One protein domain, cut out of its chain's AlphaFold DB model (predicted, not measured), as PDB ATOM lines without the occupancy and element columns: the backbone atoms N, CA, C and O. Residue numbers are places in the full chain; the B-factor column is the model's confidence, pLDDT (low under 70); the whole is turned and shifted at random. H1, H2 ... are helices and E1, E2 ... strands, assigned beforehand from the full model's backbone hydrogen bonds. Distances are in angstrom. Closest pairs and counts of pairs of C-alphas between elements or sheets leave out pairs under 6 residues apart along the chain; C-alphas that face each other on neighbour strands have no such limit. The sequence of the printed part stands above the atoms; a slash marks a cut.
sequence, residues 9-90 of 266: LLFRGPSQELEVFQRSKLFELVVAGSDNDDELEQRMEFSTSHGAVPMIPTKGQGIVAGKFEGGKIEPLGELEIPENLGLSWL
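AT A GLANCE: This is residues 9 to 90 of the 266 residues of the protein "Cytochrome_C554 domain-containing protein" of Deltaproteobacteria bacterium (UniProt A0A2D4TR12). Two small lobes lie side by side in a flat outline: in one, helix H1 packs with its residues 15 to 22 on two short strand pairs, parallel E1 and E2 and the hairpin E3 and E4; the other is a curled antiparallel sheet, like part of a barrel but not closed, made by E5 to E8. A stretch with no named element, residues 33 to 44, links E2 to E3. The printed part has 82 residues, with one named helix and eight named strands in the order E1 H1 E2 E3 E4 E5 E6 E7 E8; the larger sheet runs E6 E5 E8 E7, and the class is mixed, helices and strands. It is compact, with a radius of gyration of the C-alphas of 12.6 A and spans of 37 by 32 by 16 A.

HOW THE PARTS SIT: E1, residues 9 to 11, H1, residues 15 to 24, and E2, residues 29 to 32, form a strand-helix-strand unit, two parallel neighbour strands with a helix between, with a right-handed crossover. N 11 and O 31 are within hydrogen-bond range at 2.9 A. In H1 every O i to N i+4 pair is within hydrogen-bond range. E3, residues 45 to 48, and E4, residues 51 to 54, are an antiparallel hairpin, with N 46 and O 53 at 2.9 A. The closest C-alphas of H1 and E3 are those of Ser 15 and Thr 48, 6.3 A apart; those of E2 and E4 are Val 31 and Pro 54, 5.2 A apart. E5, residues 62 to 69, has staggered pairing: its residues 66 to 69 pair with E6, residues 72 to 75, as a hairpin with N 67 and O 74 at 2.8 A, and its residues 62 to 65 with E8, residues 85 to 89, with N 63 and O 88 at 2.8 A. E7, residues 79 to 81, and E8 are a hairpin, with N 81 and O 85 at 2.8 A. The closest C-alphas of E4 and E7 are those of Pro 54 and Ile 81, 7.0 A apart. H1 is not on the sheet of E5 to E8.

IN THESE COORDINATES: E1 begins at C-alpha 9, (11.784, 31.150, 45.805). H1 measures 14.3 A from first to last C-alpha and begins at C-alpha 15, (14.232, 17.510, 49.691). E5, the longest strand, measures 22.7 A. E8 measures 13.4 A and ends at C-alpha 89, (-8.990, 25.662, 41.167). E1, E2, E3, E4, E6 and E7 measure 5.8, 9.9, 9.7, 10.3, 9.8 and 6.4 A.

THE WHOLE: The two C-alphas farthest apart are those of Leu 40 and Gly 70, at 37.8 A. The printed part has no cut, and the link from E2 to E3 is long, with 12 residues. The mean pLDDT of the printed part is 90.5, and no printed residue is under 70.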
ATOM      1  N   LEU A   9      11.265  32.238  46.628       95.44
ATOM      2  CA  LEU A   9      11.784  31.150  45.805       95.44
ATOM      3  C   LEU A   9      10.644  30.228  45.372       95.44
ATOM      4  O   LEU A   9       9.978  29.629  46.213       95.44
ATOM      5  N   LEU A  10      10.475  30.059  44.059       94.94
ATOM      6  CA  LEU A  10       9.704  28.953  43.495       94.94
ATOM      7  C   LEU A  10      10.662  27.783  43.273       94.94
ATOM      8  O   LEU A  10      11.554  27.856  42.428       94.94
ATOM      9  N   PHE A  11      10.518  26.731  44.071       95.38
ATOM     10  CA  PHE A  11      11.459  25.619  44.120       95.38
ATOM     11  C   PHE A  11      10.862  24.359  43.492       95.38
ATOM     12  O   PHE A  11       9.754  23.962  43.833       95.38
ATOM     13  N   ARG A  12      11.617  23.670  42.633       92.69
ATOM     14  CA  ARG A  12      11.313  22.297  42.209       92.69
ATOM     15  C   ARG A  12      12.600  21.489  42.228       92.69
ATOM     16  O   ARG A  12      13.515  21.782  41.466       92.69
ATOM     17  N   GLY A  13      12.652  20.481  43.085       91.69
ATOM     18  CA  GLY A  13      13.840  19.665  43.288       91.69
ATOM     19  C   GLY A  13      13.679  18.719  44.477       91.69
ATOM     20  O   GLY A  13      12.607  18.664  45.083       91.69
ATOM     21  N   PRO A  14      14.729  17.957  44.812       92.19
ATOM     22  CA  PRO A  14      14.698  17.001  45.908       92.19
ATOM     23  C   PRO A  14      14.735  17.694  47.280       92.19
ATOM     24  O   PRO A  14      15.213  18.823  47.423       92.19
ATOM     25  N   SER A  15      14.299  16.981  48.322       92.81
ATOM     26  CA  SER A  15      14.232  17.510  49.691       92.81
ATOM     27  C   SER A  15      15.584  18.007  50.210       92.81
ATOM     28  O   SER A  15      15.645  19.024  50.895       92.81
ATOM     29  N   GLN A  16      16.687  17.353  49.834       94.12
ATOM     30  CA  GLN A  16      18.032  17.742  50.263       94.12
ATOM     31  C   GLN A  16      18.435  19.133  49.752       94.12
ATOM     32  O   GLN A  16      19.100  19.875  50.473       94.12
ATOM     33  N   GLU A  17      18.029  19.497  48.532       95.19
ATOM     34  CA  GLU A  17      18.289  20.825  47.964       95.19
ATOM     35  C   GLU A  17      17.397  21.887  48.609       95.19
ATOM     36  O   GLU A  17      17.881  22.962  48.966       95.19
ATOM     37  N   LEU A  18      16.121  21.567  48.849       95.62
ATOM     38  CA  LEU A  18      15.204  22.457  49.564       95.62
ATOM     39  C   LEU A  18      15.747  22.831  50.950       95.62
ATOM     40  O   LEU A  18      15.736  24.000  51.340       95.62
ATOM     41  N   GLU A  19      16.300  21.855  51.670       96.19
ATOM     42  CA  GLU A  19      16.902  22.099  52.978       96.19
ATOM     43  C   GLU A  19      18.107  23.048  52.922       96.19
ATOM     44  O   GLU A  19      18.352  23.788  53.878       96.19
ATOM     45  N   VAL A  20      18.876  23.059  51.826       96.62
ATOM     46  CA  VAL A  20      19.967  24.031  51.641       96.62
ATOM     47  C   VAL A  20      19.398  25.449  51.607       96.62
ATOM     48  O   VAL A  20      19.912  26.326  52.305       96.62
ATOM     49  N   PHE A  21      18.299  25.669  50.882       96.25
ATOM     50  CA  PHE A  21      17.641  26.974  50.827       96.25
ATOM     51  C   PHE A  21      17.020  27.370  52.171       96.25
ATOM     52  O   PHE A  21      17.252  28.491  52.630       96.25
ATOM     53  N   GLN A  22      16.346  26.451  52.869       95.06
ATOM     54  CA  GLN A  22      15.792  26.707  54.209       95.06
ATOM     55  C   GLN A  22      16.870  27.073  55.245       95.06
ATOM     56  O   GLN A  22      16.631  27.924  56.112       95.06
ATOM     57  N   ARG A  23      18.062  26.459  55.156       95.88
ATOM     58  CA  ARG A  23      19.227  26.777  56.003       95.88
ATOM     59  C   ARG A  23      19.876  28.108  55.640       95.88
ATOM     60  O   ARG A  23      20.354  28.800  56.532       95.88
ATOM     61  N   SER A  24      19.888  28.465  54.356       95.19
ATOM     62  CA  SER A  24      20.539  29.688  53.871       95.19
ATOM     63  C   SER A  24      19.891  30.975  54.387       95.19
ATOM     64  O   SER A  24      20.562  32.000  54.448       95.19
ATOM     65  N   LYS A  25      18.592  30.924  54.731       91.94
ATOM     66  CA  LYS A  25      17.771  32.095  55.092       91.94
ATOM     67  C   LYS A  25      17.822  33.221  54.046       91.94
ATOM     68  O   LYS A  25      17.586  34.374  54.373       91.94
ATOM     69  N   LEU A  26      18.116  32.881  52.787       94.31
ATOM     70  CA  LEU A  26      18.175  33.835  51.674       94.31
ATOM     71  C   LEU A  26      16.798  34.294  51.185       94.31
ATOM     72  O   LEU A  26      16.738  35.268  50.438       94.31
ATOM     73  N   PHE A  27      15.740  33.572  51.551       94.69
ATOM     74  CA  PHE A  27      14.376  33.782  51.083       94.69
ATOM     75  C   PHE A  27      13.428  33.839  52.274       94.69
ATOM     76  O   PHE A  27      13.496  32.986  53.162       94.69
ATOM     77  N   GLU A  28      12.532  34.818  52.260       92.88
ATOM     78  CA  GLU A  28      11.471  34.975  53.251       92.88
ATOM     79  C   GLU A  28      10.353  33.953  53.036       92.88
ATOM     80  O   GLU A  28       9.710  33.546  54.000       92.88
ATOM     81  N   LEU A  29      10.151  33.505  51.791       93.44
ATOM     82  CA  LEU A  29       9.201  32.453  51.448       93.44
ATOM     83  C   LEU A  29       9.782  31.511  50.390       93.44
ATOM     84  O   LEU A  29      10.339  31.941  49.379       93.44
ATOM     85  N   VAL A  30       9.595  30.212  50.606       95.50
ATOM     86  CA  VAL A  30       9.852  29.170  49.610       95.50
ATOM     87  C   VAL A  30       8.538  28.458  49.326       95.50
ATOM     88  O   VAL A  30       7.895  27.982  50.256       95.50
ATOM     89  N   VAL A  31       8.151  28.381  48.055       95.00
ATOM     90  CA  VAL A  31       6.986  27.616  47.596       95.00
ATOM     91  C   VAL A  31       7.484  26.481  46.719       95.00
ATOM     92  O   VAL A  31       8.164  26.714  45.716       95.00
ATOM     93  N   ALA A  32       7.170  25.252  47.107       94.75
ATOM     94  CA  ALA A  32       7.606  24.057  46.407       94.75
ATOM     95  C   ALA A  32       6.627  23.649  45.290       94.75
ATOM     96  O   ALA A  32       5.405  23.756  45.410       94.75
ATOM     97  N   GLY A  33       7.174  23.135  44.194       90.62
ATOM     98  CA  GLY A  33       6.456  22.278  43.261       90.62
ATOM     99  C   GLY A  33       6.208  20.901  43.883       90.62
ATOM    100  O   GLY A  33       6.953  20.496  44.774       90.62
ATOM    101  N   SER A  34       5.202  20.175  43.388       81.94
ATOM    102  CA  SER A  34       5.000  18.773  43.776       81.94
ATOM    103  C   SER A  34       6.260  17.944  43.500       81.94
ATOM    104  O   SER A  34       6.867  18.070  42.432       81.94
ATOM    105  N   ASP A  35       6.638  17.105  44.464       75.38
ATOM    106  CA  ASP A  35       7.803  16.214  44.411       75.38
ATOM    107  C   ASP A  35       7.452  14.764  44.060       75.38
ATOM    108  O   ASP A  35       8.337  13.921  43.916       75.38
ATOM    109  N   ASN A  36       6.161  14.479  43.919       71.88
ATOM    110  CA  ASN A  36       5.640  13.171  43.580       71.88
ATOM    111  C   ASN A  36       4.525  13.294  42.535       71.88
ATOM    112  O   ASN A  36       3.832  14.311  42.451       71.88
ATOM    113  N   ASP A  37       4.369  12.229  41.755       70.31
ATOM    114  CA  ASP A  37       3.308  12.083  40.754       70.31
ATOM    115  C   ASP A  37       2.080  11.359  41.348       70.31
ATOM    116  O   ASP A  37       1.242  10.827  40.620       70.31
ATOM    117  N   ASP A  38       1.978  11.284  42.685       78.69
ATOM    118  CA  ASP A  38       0.840  10.666  43.363       78.69
ATOM    119  C   ASP A  38      -0.353  11.628  43.373       78.69
ATOM    120  O   ASP A  38      -0.580  12.414  44.294       78.69
ATOM    121  N   GLU A  39      -1.157  11.529  42.322       80.25
ATOM    122  CA  GLU A  39      -2.408  12.266  42.203       80.25
ATOM    123  C   GLU A  39      -3.583  11.603  42.962       80.25
ATOM    124  O   GLU A  39      -4.745  11.987  42.770       80.25
ATOM    125  N   LEU A  40      -3.326  10.599  43.814       80.62
ATOM    126  CA  LEU A  40      -4.328   9.904  44.634       80.62
ATOM    127  C   LEU A  40      -4.333  10.348  46.092       80.62
ATOM    128  O   LEU A  40      -5.355  10.167  46.752       80.62
ATOM    129  N   GLU A  41      -3.317  11.075  46.553       83.00
ATOM    130  CA  GLU A  41      -3.289  11.704  47.878       83.00
ATOM    131  C   GLU A  41      -3.013  13.208  47.781       83.00
ATOM    132  O   GLU A  41      -2.017  13.637  47.211       83.00
ATOM    133  N   GLN A  42      -3.920  14.036  48.316       85.62
ATOM    134  CA  GLN A  42      -3.797  15.493  48.219       85.62
ATOM    135  C   GLN A  42      -2.775  15.992  49.239       85.62
ATOM    136  O   GLN A  42      -3.002  15.886  50.443       85.62
ATOM    137  N   ARG A  43      -1.688  16.601  48.765       88.50
ATOM    138  CA  ARG A  43      -0.689  17.278  49.599       88.50
ATOM    139  C   ARG A  43      -0.467  18.695  49.093       88.50
ATOM    140  O   ARG A  43      -0.476  18.942  47.892       88.50
ATOM    141  N   MET A  44      -0.294  19.617  50.032       90.56
ATOM    142  CA  MET A  44      -0.017  21.042  49.782       90.56
ATOM    143  C   MET A  44       1.125  21.545  50.673       90.56
ATOM    144  O   MET A  44       1.322  22.743  50.852       90.56
ATOM    145  N   GLU A  45       1.880  20.605  51.238       92.00
ATOM    146  CA  GLU A  45       3.048  20.840  52.071       92.00
ATOM    147  C   GLU A  45       4.164  19.910  51.618       92.00
ATOM    148  O   GLU A  45       3.939  18.718  51.393       92.00
ATOM    149  N   PHE A  46       5.368  20.463  51.524       92.69
ATOM    150  CA  PHE A  46       6.592  19.702  51.343       92.69
ATOM    151  C   PHE A  46       7.321  19.664  52.686       92.69
ATOM    152  O   PHE A  46       7.833  20.683  53.151       92.69
ATOM    153  N   SER A  47       7.406  18.481  53.293       92.12
ATOM    154  CA  SER A  47       8.063  18.279  54.590       92.12
ATOM    155  C   SER A  47       9.568  18.040  54.461       92.12
ATOM    156  O   SER A  47      10.007  17.174  53.705       92.12
ATOM    157  N   THR A  48      10.364  18.743  55.268       93.06
ATOM    158  CA  THR A  48      11.811  18.507  55.418       93.06
ATOM    159  C   THR A  48      12.206  18.378  56.891       93.06
ATOM    160  O   THR A  48      11.377  18.556  57.788       93.06
ATOM    161  N   SER A  49      13.490  18.120  57.173       94.06
ATOM    162  CA  SER A  49      14.001  18.153  58.552       94.06
ATOM    163  C   SER A  49      13.993  19.552  59.191       94.06
ATOM    164  O   SER A  49      14.122  19.664  60.409       94.06
ATOM    165  N   HIS A  50      13.811  20.615  58.397       92.75
ATOM    166  CA  HIS A  50      13.768  22.015  58.848       92.75
ATOM    167  C   HIS A  50      12.341  22.576  58.936       92.75
ATOM    168  O   HIS A  50      12.174  23.763  59.217       92.75
ATOM    169  N   GLY A  51      11.324  21.735  58.725       92.00
ATOM    170  CA  GLY A  51       9.909  22.112  58.717       92.00
ATOM    171  C   GLY A  51       9.275  22.005  57.331       92.00
ATOM    172  O   GLY A  51       9.963  21.804  56.326       92.00
ATOM    173  N   ALA A  52       7.950  22.112  57.287       92.94
ATOM    174  CA  ALA A  52       7.199  22.105  56.040       92.94
ATOM    175  C   ALA A  52       7.271  23.468  55.337       92.94
ATOM    176  O   ALA A  52       7.357  24.506  55.991       92.94
ATOM    177  N   VAL A  53       7.224  23.457  54.006       94.69
ATOM    178  CA  VAL A  53       6.992  24.649  53.176       94.69
ATOM    179  C   VAL A  53       5.709  24.464  52.366       94.69
ATOM    180  O   VAL A  53       5.363  23.316  52.054       94.69
ATOM    181  N   PRO A  54       4.999  25.545  51.998       94.75
ATOM    182  CA  PRO A  54       3.842  25.440  51.119       94.75
ATOM    183  C   PRO A  54       4.240  24.812  49.788       94.75
ATOM    184  O   PRO A  54       5.300  25.102  49.229       94.75
ATOM    185  N   MET A  55       3.364  23.964  49.268       92.50
ATOM    186  CA  MET A  55       3.549  23.261  48.010       92.50
ATOM    187  C   MET A  55       2.298  23.417  47.150       92.50
ATOM    188  O   MET A  55       1.178  23.418  47.666       92.50
ATOM    189  N   ILE A  56       2.477  23.527  45.832       90.06
ATOM    190  CA  ILE A  56       1.347  23.430  44.899       90.06
ATOM    191  C   ILE A  56       0.620  22.085  45.096       90.06
ATOM    192  O   ILE A  56       1.261  21.095  45.459       90.06
ATOM    193  N   PRO A  57      -0.704  22.026  44.879       88.50
ATOM    194  CA  PRO A  57      -1.471  20.808  45.107       88.50
ATOM    195  C   PRO A  57      -0.985  19.637  44.237       88.50
ATOM    196  O   PRO A  57      -0.726  19.816  43.050       88.50
ATOM    197  N   THR A  58      -0.914  18.436  44.818       86.44
ATOM    198  CA  THR A  58      -0.614  17.190  44.079       86.44
ATOM    199  C   THR A  58      -1.774  16.733  43.194       86.44
ATOM    200  O   THR A  58      -1.543  16.151  42.137       86.44
ATOM    201  N   LYS A  59      -3.029  16.995  43.589       85.19
ATOM    202  CA  LYS A  59      -4.211  16.711  42.765       85.19
ATOM    203  C   LYS A  59      -4.796  17.975  42.186       85.19
ATOM    204  O   LYS A  59      -4.961  18.967  42.887       85.19
ATOM    205  N   GLY A  60      -5.284  17.858  40.957       82.50
ATOM    206  CA  GLY A  60      -6.050  18.902  40.298       82.50
ATOM    207  C   GLY A  60      -5.194  20.019  39.740       82.50
ATOM    208  O   GLY A  60      -3.988  20.095  39.942       82.50
ATOM    209  N   GLN A  61      -5.859  20.893  39.002       84.88
ATOM    210  CA  GLN A  61      -5.236  22.035  38.357       84.88
ATOM    211  C   GLN A  61      -5.703  23.293  39.072       84.88
ATOM    212  O   GLN A  61      -6.905  23.539  39.171       84.88
ATOM    213  N   GLY A  62      -4.774  24.076  39.607       87.75
ATOM    214  CA  GLY A  62      -5.093  25.264  40.384       87.75
ATOM    215  C   GLY A  62      -3.974  26.292  40.366       87.75
ATOM    216  O   GLY A  62      -2.836  25.992  40.013       87.75
ATOM    217  N   ILE A  63      -4.323  27.513  40.753       89.81
ATOM    218  CA  ILE A  63      -3.413  28.644  40.886       89.81
ATOM    219  C   ILE A  63      -3.232  28.925  42.371       89.81
ATOM    220  O   ILE A  63      -4.206  29.194  43.075       89.81
ATOM    221  N   VAL A  64      -1.980  28.895  42.823       92.00
ATOM    222  CA  VAL A  64      -1.588  29.392  44.142       92.00
ATOM    223  C   VAL A  64      -1.246  30.875  44.014       92.00
ATOM    224  O   VAL A  64      -0.406  31.243  43.193       92.00
ATOM    225  N   ALA A  65      -1.902  31.725  44.800       93.19
ATOM    226  CA  ALA A  65      -1.778  33.172  44.711       93.19
ATOM    227  C   ALA A  65      -1.813  33.848  46.087       93.19
ATOM    228  O   ALA A  65      -2.453  33.387  47.029       93.19
ATOM    229  N   GLY A  66      -1.153  34.997  46.182       93.50
ATOM    230  CA  GLY A  66      -1.186  35.848  47.362       93.50
ATOM    231  C   GLY A  66      -0.886  37.295  46.991       93.50
ATOM    232  O   GLY A  66      -0.141  37.561  46.046       93.50
ATOM    233  N   LYS A  67      -1.488  38.236  47.717       93.50
ATOM    234  CA  LYS A  67      -1.251  39.671  47.546       93.50
ATOM    235  C   LYS A  67      -0.167  40.118  48.517       93.50
ATOM    236  O   LYS A  67      -0.335  39.980  49.722       93.50
ATOM    237  N   PHE A  68       0.929  40.667  48.005       91.06
ATOM    238  CA  PHE A  68       2.004  41.182  48.847       91.06
ATOM    239  C   PHE A  68       1.746  42.643  49.239       91.06
ATOM    240  O   PHE A  68       1.784  43.529  48.384       91.06
ATOM    241  N   GLU A  69       1.528  42.902  50.530       88.75
ATOM    242  CA  GLU A  69       1.387  44.248  51.094       88.75
ATOM    243  C   GLU A  69       2.142  44.371  52.424       88.75
ATOM    244  O   GLU A  69       1.980  43.571  53.343       88.75
ATOM    245  N   GLY A  70       3.000  45.391  52.541       84.19
ATOM    246  CA  GLY A  70       3.663  45.729  53.807       84.19
ATOM    247  C   GLY A  70       4.546  44.621  54.401       84.19
ATOM    248  O   GLY A  70       4.652  44.527  55.621       84.19
ATOM    249  N   GLY A  71       5.160  43.773  53.564       82.31
ATOM    250  CA  GLY A  71       5.991  42.652  54.024       82.31
ATOM    251  C   GLY A  71       5.200  41.405  54.429       82.31
ATOM    252  O   GLY A  71       5.781  40.473  54.978       82.31
ATOM    253  N   LYS A  72       3.887  41.382  54.179       86.19
ATOM    254  CA  LYS A  72       3.003  40.243  54.434       86.19
ATOM    255  C   LYS A  72       2.298  39.822  53.152       86.19
ATOM    256  O   LYS A  72       2.147  40.621  52.228       86.19
ATOM    257  N   ILE A  73       1.869  38.566  53.120       91.88
ATOM    258  CA  ILE A  73       1.032  38.025  52.054       91.88
ATOM    259  C   ILE A  73      -0.381  37.849  52.599       91.88
ATOM    260  O   ILE A  73      -0.567  37.256  53.659       91.88
ATOM    261  N   GLU A  74      -1.357  38.374  51.868       93.69
ATOM    262  CA  GLU A  74      -2.770  38.072  52.069       93.69
ATOM    263  C   GLU A  74      -3.196  36.968  51.084       93.69
ATOM    264  O   GLU A  74      -2.881  37.075  49.889       93.69
ATOM    265  N   PRO A  75      -3.906  35.918  51.536       95.56
ATOM    266  CA  PRO A  75      -4.280  34.802  50.676       95.56
ATOM    267  C   PRO A  75      -5.307  35.237  49.628       95.56
ATOM    268  O   PRO A  75      -6.273  35.938  49.935       95.56
ATOM    269  N   LEU A  76      -5.127  34.786  48.384       94.25
ATOM    270  CA  LEU A  76      -6.081  35.001  47.294       94.25
ATOM    271  C   LEU A  76      -6.584  33.659  46.758       94.25
ATOM    272  O   LEU A  76      -5.838  32.920  46.120       94.25
ATOM    273  N   GLY A  77      -7.860  33.350  46.980       90.44
ATOM    274  CA  GLY A  77      -8.491  32.159  46.413       90.44
ATOM    275  C   GLY A  77      -9.663  31.636  47.227       90.44
ATOM    276  O   GLY A  77     -10.195  32.328  48.091       90.44
ATOM    277  N   GLU A  78     -10.075  30.407  46.922       90.12
ATOM    278  CA  GLU A  78     -11.173  29.716  47.609       90.12
ATOM    279  C   GLU A  78     -10.720  28.951  48.860       90.12
ATOM    280  O   GLU A  78     -11.533  28.709  49.752       90.12
ATOM    281  N   LEU A  79      -9.440  28.573  48.931       90.94
ATOM    282  CA  LEU A  79      -8.859  27.830  50.046       90.94
ATOM    283  C   LEU A  79      -7.555  28.485  50.493       90.94
ATOM    284  O   LEU A  79      -6.684  28.742  49.667       90.94
ATOM    285  N   GLU A  80      -7.407  28.709  51.792       93.44
ATOM    286  CA  GLU A  80      -6.129  29.105  52.382       93.44
ATOM    287  C   GLU A  80      -5.222  27.877  52.537       93.44
ATOM    288  O   GLU A  80      -5.655  26.817  52.999       93.44
ATOM    289  N   ILE A  81      -3.968  28.023  52.126       91.06
ATOM    290  CA  ILE A  81      -2.902  27.029  52.258       91.06
ATOM    291  C   ILE A  81      -1.755  27.646  53.094       91.06
ATOM    292  O   ILE A  81      -1.796  28.844  53.395       91.06
ATOM    293  N   PRO A  82      -0.736  26.866  53.502       91.88
ATOM    294  CA  PRO A  82       0.328  27.352  54.383       91.88
ATOM    295  C   PRO A  82       1.007  28.640  53.894       91.88
ATOM    296  O   PRO A  82       1.067  28.916  52.696       91.88
ATOM    297  N   GLU A  83       1.545  29.415  54.841       90.94
ATOM    298  CA  GLU A  83       2.190  30.722  54.607       90.94
ATOM    299  C   GLU A  83       1.259  31.808  54.028       90.94
ATOM    300  O   GLU A  83       1.702  32.707  53.313       90.94
ATOM    301  N   ASN A  84      -0.032  31.769  54.388       92.69
ATOM    302  CA  ASN A  84      -1.058  32.738  53.970       92.69
ATOM    303  C   ASN A  84      -1.209  32.837  52.444       92.69
ATOM    304  O   ASN A  84      -1.519  33.897  51.899       92.69
ATOM    305  N   LEU A  85      -0.971  31.736  51.738       94.81
ATOM    306  CA  LEU A  85      -1.247  31.640  50.313       94.81
ATOM    307  C   LEU A  85      -2.693  31.183  50.110       94.81
ATOM    308  O   LEU A  85      -3.255  30.453  50.921       94.81
ATOM    309  N   GLY A  86      -3.309  31.617  49.020       94.75
ATOM    310  CA  GLY A  86      -4.615  31.134  48.591       94.75
ATOM    311  C   GLY A  86      -4.496  30.213  47.381       94.75
ATOM    312  O   GLY A  86      -3.562  30.326  46.590       94.75
ATOM    313  N   LEU A  87      -5.448  29.298  47.234       92.06
ATOM    314  CA  LEU A  87      -5.580  28.388  46.103       92.06
ATOM    315  C   LEU A  87      -6.921  28.626  45.407       92.06
ATOM    316  O   LEU A  87      -7.962  28.665  46.059       92.06
ATOM    317  N   SER A  88      -6.891  28.751  44.080       91.06
ATOM    318  CA  SER A  88      -8.074  28.775  43.209       91.06
ATOM    319  C   SER A  88      -8.000  27.627  42.211       91.06
ATOM    320  O   SER A  88      -7.022  27.533  41.472       91.06
ATOM    321  N   TRP A  89      -9.006  26.752  42.149       88.31
ATOM    322  CA  TRP A  89      -8.990  25.662  41.167       88.31
ATOM    323  C   TRP A  89      -9.377  26.153  39.775       88.31
ATOM    324  O   TRP A  89     -10.344  26.896  39.605       88.31
ATOM    325  N   LEU A  90      -8.667  25.652  38.768       86.81
ATOM    326  CA  LEU A  90      -9.022  25.794  37.367       86.81
ATOM    327  C   LEU A  90     -10.219  24.884  37.082       86.81
ATOM    328  O   LEU A  90     -10.118  23.659  37.051       86.81
TER     329      LEU A  90